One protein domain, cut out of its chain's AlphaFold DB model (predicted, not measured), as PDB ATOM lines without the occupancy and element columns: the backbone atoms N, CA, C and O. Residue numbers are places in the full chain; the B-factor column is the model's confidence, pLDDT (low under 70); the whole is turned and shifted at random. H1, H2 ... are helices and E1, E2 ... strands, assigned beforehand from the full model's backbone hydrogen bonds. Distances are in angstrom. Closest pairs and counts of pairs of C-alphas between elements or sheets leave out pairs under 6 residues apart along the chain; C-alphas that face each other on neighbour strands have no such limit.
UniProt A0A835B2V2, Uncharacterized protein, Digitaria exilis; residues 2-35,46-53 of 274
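This is residues 2 to 35 and 46 to 53 of the 274 residues of an uncharacterized protein of Digitaria exilis (UniProt A0A835B2V2). A small twisted sheet of four antiparallel strands makes the body, and one helix, H1, continues from the end of E3 beyond the sheet, which it only grazes. The long axis runs from the turn between E2 and E3 to the residues after H1. The printed part has 42 residues, with E1, E2, E3, H1 and E4 along the chain and the sheet order E1 - E2 - E3 - E4. The class is mixed, helices and strands; the whole is loose, with a radius of gyration of the C-alphas of 11.6 A, and elongated, spanning 37 by 19 by 11 A.

E1, residues 2 to 4, forms a hairpin with E2, residues 9 to 14; N 3 and O 11 are 2.9 A apart, within hydrogen-bond range. E2 forms a second hairpin with E3, residues 18 to 23, at 161 degrees; N 10 and O 22 are 2.8 A apart. E1, E2 and E3 make a meander, each strand the antiparallel neighbour of the one before. H1, residues 24 to 33, only grazes the sheet with residues 24 to 27; its closest C-alphas to E2 are those of Ile 24 and Thr 9, 6.0 A apart. In H1 every O i to N i+4 pair is within hydrogen-bond range. E4, residues 48 to 52, is the antiparallel neighbour of E3, with N 21 and O 49 at 2.7 A. The edge strands E1 and E4 are apart.

E1 begins at C-alpha 2, (177.605, 278.072, 226.942). E2 is 16.4 A long, E3 16.6 A, H1 14.2 A and E4 13.4 A. H1 ends at C-alpha 33, (193.444, 293.008, 211.597), and E4 at C-alpha 52, (178.114, 289.643, 237.671).

The C-alphas farthest apart, those of Trp 16 and Asp 35, are 37.5 A apart. Residues 36 to 45 are not printed, and C-alphas 35 and 46 are 19.2 A apart across this cut. The links E1 to E2, E2 to E3 and E3 to H1 are tight. Mean pLDDT of the printed part is 76.5, with residues 2 to 8, 30 to 35 and 46 under 70.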
ATOM      1  N   ALA A   2     177.483 277.103 228.035       58.75
ATOM      2  CA  ALA A   2     177.605 278.072 226.942       58.75
ATOM      3  C   ALA A   2     176.228 278.324 226.299       58.75
ATOM      4  O   ALA A   2     175.478 277.368 226.101       58.75
ATOM      5  N   ILE A   3     175.891 279.581 226.003       65.62
ATOM      6  CA  ILE A   3     174.654 279.975 225.306       65.62
ATOM      7  C   ILE A   3     175.055 280.684 224.011       65.62
ATOM      8  O   ILE A   3     175.774 281.678 224.071       65.62
ATOM      9  N   GLY A   4     174.621 280.163 222.862       60.56
ATOM     10  CA  GLY A   4     174.855 280.776 221.552       60.56
ATOM     11  C   GLY A   4     173.690 281.671 221.131       60.56
ATOM     12  O   GLY A   4     172.533 281.262 221.242       60.56
ATOM     13  N   GLY A   5     173.999 282.884 220.671       62.53
ATOM     14  CA  GLY A   5     173.044 283.841 220.113       62.53
ATOM     15  C   GLY A   5     173.087 283.938 218.576       62.53
ATOM     16  O   GLY A   5     174.010 283.406 217.956       62.53
ATOM     17  N   PRO A   6     172.113 284.637 217.956       58.94
ATOM     18  CA  PRO A   6     171.977 284.770 216.496       58.94
ATOM     19  C   PRO A   6     173.185 285.403 215.781       58.94
ATOM     20  O   PRO A   6     173.408 285.133 214.604       58.94
ATOM     21  N   ASP A   7     173.997 286.189 216.494       62.25
ATOM     22  CA  ASP A   7     175.107 286.969 215.925       62.25
ATOM     23  C   ASP A   7     176.501 286.428 216.259       62.25
ATOM     24  O   ASP A   7     177.477 287.170 216.275       62.25
ATOM     25  N   ALA A   8     176.609 285.124 216.527       67.69
ATOM     26  CA  ALA A   8     177.839 284.493 217.017       67.69
ATOM     27  C   ALA A   8     178.333 285.068 218.361       67.69
ATOM     28  O   ALA A   8     179.502 284.938 218.718       67.69
ATOM     29  N   THR A   9     177.435 285.661 219.147       71.44
ATOM     30  CA  THR A   9     177.702 285.959 220.552       71.44
ATOM     31  C   THR A   9     177.585 284.674 221.365       71.44
ATOM     32  O   THR A   9     176.550 284.003 221.341       71.44
ATOM     33  N   MET A  10     178.637 284.331 222.100       82.00
ATOM     34  CA  MET A  10     178.633 283.257 223.090       82.00
ATOM     35  C   MET A  10     178.607 283.831 224.499       82.00
ATOM     36  O   MET A  10     179.301 284.796 224.790       82.00
ATOM     37  N   ALA A  11     177.851 283.204 225.395       83.94
ATOM     38  CA  ALA A  11     177.874 283.518 226.817       83.94
ATOM     39  C   ALA A  11     178.350 282.311 227.628       83.94
ATOM     40  O   ALA A  11     177.735 281.244 227.568       83.94
ATOM     41  N   PHE A  12     179.406 282.480 228.417       88.31
ATOM     42  CA  PHE A  12     179.920 281.495 229.361       88.31
ATOM     43  C   PHE A  12     179.395 281.813 230.755       88.31
ATOM     44  O   PHE A  12     179.690 282.860 231.323       88.31
ATOM     45  N   VAL A  13     178.603 280.901 231.310       90.25
ATOM     46  CA  VAL A  13     177.962 281.092 232.614       90.25
ATOM     47  C   VAL A  13     178.750 280.379 233.707       90.25
ATOM     48  O   VAL A  13     178.840 279.144 233.699       90.25
ATOM     49  N   ASP A  14     179.197 281.161 234.688       91.62
ATOM     50  CA  ASP A  14     179.563 280.729 236.033       91.62
ATOM     51  C   ASP A  14     178.479 281.191 237.020       91.62
ATOM     52  O   ASP A  14     178.387 282.359 237.391       91.62
ATOM     53  N   LEU A  15     177.658 280.251 237.482       91.50
ATOM     54  CA  LEU A  15     176.545 280.538 238.390       91.50
ATOM     55  C   LEU A  15     176.990 281.108 239.751       91.50
ATOM     56  O   LEU A  15     176.152 281.645 240.473       91.50
ATOM     57  N   TRP A  16     178.264 281.008 240.134       90.19
ATOM     58  CA  TRP A  16     178.754 281.637 241.362       90.19
ATOM     59  C   TRP A  16     179.112 283.105 241.184       90.19
ATOM     60  O   TRP A  16     178.898 283.893 242.108       90.19
ATOM     61  N   ASN A  17     179.648 283.454 240.018       90.19
ATOM     62  CA  ASN A  17     180.317 284.729 239.811       90.19
ATOM     63  C   ASN A  17     179.591 285.603 238.787       90.19
ATOM     64  O   ASN A  17     179.259 286.750 239.094       90.19
ATOM     65  N   GLY A  18     179.285 285.075 237.605       91.56
ATOM     66  CA  GLY A  18     178.767 285.889 236.517       91.56
ATOM     67  C   GLY A  18     178.716 285.195 235.166       91.56
ATOM     68  O   GLY A  18     178.865 283.981 235.029       91.56
ATOM     69  N   ILE A  19     178.485 286.011 234.150       91.19
ATOM     70  CA  ILE A  19     178.379 285.618 232.753       91.19
ATOM     71  C   ILE A  19     179.447 286.381 231.982       91.19
ATOM     72  O   ILE A  19     179.519 287.603 232.084       91.19
ATOM     73  N   LEU A  20     180.256 285.664 231.211       89.50
ATOM     74  CA  LEU A  20     181.200 286.242 230.264       89.50
ATOM     75  C   LEU A  20     180.609 286.141 228.857       89.50
ATOM     76  O   LEU A  20     180.477 285.039 228.325       89.50
ATOM     77  N   PHE A  21     180.250 287.267 228.260       86.12
ATOM     78  CA  PHE A  21     179.874 287.369 226.857       86.12
ATOM     79  C   PHE A  21     181.118 287.525 225.987       86.12
ATOM     80  O   PHE A  21     182.070 288.205 226.364       86.12
ATOM     81  N   CYS A  22     181.091 286.895 224.823       84.06
ATOM     82  CA  CYS A  22     182.133 286.931 223.816       84.06
ATOM     83  C   CYS A  22     181.491 287.119 222.445       84.06
ATOM     84  O   CYS A  22     180.658 286.308 222.037       84.06
ATOM     85  N   ASP A  23     181.881 288.176 221.741       81.94
ATOM     86  CA  ASP A  23     181.528 288.377 220.338       81.94
ATOM     87  C   ASP A  23     182.565 287.672 219.452       81.94
ATOM     88  O   ASP A  23     183.682 288.158 219.259       81.94
ATOM     89  N   ILE A  24     182.208 286.495 218.926       78.75
ATOM     90  CA  ILE A  24     183.131 285.693 218.111       78.75
ATOM     91  C   ILE A  24     183.444 286.387 216.783       78.75
ATOM     92  O   ILE A  24     184.557 286.250 216.283       78.75
ATOM     93  N   ARG A  25     182.495 287.132 216.199       74.31
ATOM     94  CA  ARG A  25     182.721 287.804 214.909       74.31
ATOM     95  C   ARG A  25     183.792 288.872 215.055       74.31
ATOM     96  O   ARG A  25     184.727 288.902 214.258       74.31
ATOM     97  N   LYS A  26     183.704 289.688 216.106       73.88
ATOM     98  CA  LYS A  26     184.743 290.679 216.409       73.88
ATOM     99  C   LYS A  26     186.068 290.026 216.761       73.88
ATOM    100  O   LYS A  26     187.098 290.487 216.290       73.88
ATOM    101  N   LEU A  27     186.051 288.924 217.514       75.44
ATOM    102  CA  LEU A  27     187.266 288.160 217.808       75.44
ATOM    103  C   LEU A  27     187.973 287.710 216.515       75.44
ATOM    104  O   LEU A  27     189.182 287.870 216.387       75.44
ATOM    105  N   GLN A  28     187.225 287.186 215.540       73.69
ATOM    106  CA  GLN A  28     187.769 286.751 214.249       73.69
ATOM    107  C   GLN A  28     188.315 287.920 213.422       73.69
ATOM    108  O   GLN A  28     189.409 287.822 212.875       73.69
ATOM    109  N   GLN A  29     187.588 289.037 213.358       73.38
ATOM    110  CA  GLN A  29     188.032 290.240 212.646       73.38
ATOM    111  C   GLN A  29     189.300 290.836 213.267       73.38
ATOM    112  O   GLN A  29     190.239 291.154 212.546       73.38
ATOM    113  N   HIS A  30     189.374 290.900 214.597       66.69
ATOM    114  CA  HIS A  30     190.540 291.413 215.315       66.69
ATOM    115  C   HIS A  30     191.781 290.523 215.134       66.69
ATOM    116  O   HIS A  30     192.899 291.029 215.097       66.69
ATOM    117  N   HIS A  31     191.599 289.207 214.973       62.97
ATOM    118  CA  HIS A  31     192.686 288.296 214.599       62.97
ATOM    119  C   HIS A  31     193.203 288.528 213.174       62.97
ATOM    120  O   HIS A  31     194.383 288.309 212.936       62.97
ATOM    121  N   HIS A  32     192.352 288.958 212.240       58.81
ATOM    122  CA  HIS A  32     192.763 289.282 210.870       58.81
ATOM    123  C   HIS A  32     193.354 290.694 210.732       58.81
ATOM    124  O   HIS A  32     194.160 290.929 209.836       58.81
ATOM    125  N   GLN A  33     192.959 291.627 211.604       57.66
ATOM    126  CA  GLN A  33     193.444 293.008 211.597       57.66
ATOM    127  C   GLN A  33     194.790 293.163 212.324       57.66
ATOM    128  O   GLN A  33     195.586 293.996 211.924       57.66
ATOM    129  N   ALA A  34     195.090 292.329 213.329       55.84
ATOM    130  CA  ALA A  34     196.363 292.362 214.063       55.84
ATOM    131  C   ALA A  34     197.610 292.020 213.214       55.84
ATOM    132  O   ALA A  34     198.726 292.185 213.695       55.84
ATOM    133  N   ASP A  35     197.426 291.558 211.973       56.06
ATOM    134  CA  ASP A  35     198.508 291.352 211.000       56.06
ATOM    135  C   ASP A  35     198.815 292.621 210.164       56.06
ATOM    136  O   ASP A  35     199.746 292.604 209.360       56.06
ATOM    137  N   PRO A  46     184.204 296.349 223.536       63.59
ATOM    138  CA  PRO A  46     184.978 295.240 224.076       63.59
ATOM    139  C   PRO A  46     184.500 293.884 223.532       63.59
ATOM    140  O   PRO A  46     183.318 293.546 223.598       63.59
ATOM    141  N   ILE A  47     185.447 293.082 223.028       77.25
ATOM    142  CA  ILE A  47     185.224 291.715 222.505       77.25
ATOM    143  C   ILE A  47     184.664 290.785 223.596       77.25
ATOM    144  O   ILE A  47     183.902 289.856 223.313       77.25
ATOM    145  N   LEU A  48     185.053 291.042 224.848       83.00
ATOM    146  CA  LEU A  48     184.642 290.303 226.033       83.00
ATOM    147  C   LEU A  48     183.937 291.223 227.020       83.00
ATOM    148  O   LEU A  48     184.422 292.306 227.335       83.00
ATOM    149  N   SER A  49     182.817 290.756 227.555       83.50
ATOM    150  CA  SER A  49     181.967 291.545 228.434       83.50
ATOM    151  C   SER A  49     181.546 290.701 229.640       83.50
ATOM    152  O   SER A  49     181.059 289.584 229.488       83.50
ATOM    153  N   TYR A  50     181.790 291.183 230.860       87.69
ATOM    154  CA  TYR A  50     181.454 290.459 232.088       87.69
ATOM    155  C   TYR A  50     180.248 291.071 232.797       87.69
ATOM    156  O   TYR A  50     180.209 292.269 233.069       87.69
ATOM    157  N   VAL A  51     179.290 290.221 233.159       89.31
ATOM    158  CA  VAL A  51     178.104 290.581 233.936       89.31
ATOM    159  C   VAL A  51     178.087 289.762 235.228       89.31
ATOM    160  O   VAL A  51     177.905 288.543 235.159       89.31
ATOM    161  N   PRO A  52     178.221 290.378 236.416       91.56
ATOM    162  CA  PRO A  52     178.114 289.643 237.671       91.56
ATOM    163  C   PRO A  52     176.692 289.107 237.861       91.56
ATOM    164  O   PRO A  52     175.714 289.765 237.493       91.56
ATOM    165  N   VAL A  53     176.556 287.917 238.451       90.94
ATOM    166  CA  VAL A  53     175.236 287.422 238.869       90.94
ATOM    167  C   VAL A  53     174.792 288.091 240.175       90.94
ATOM    168  O   VAL A  53     175.635 288.470 240.994       90.94
TER     169      VAL A  53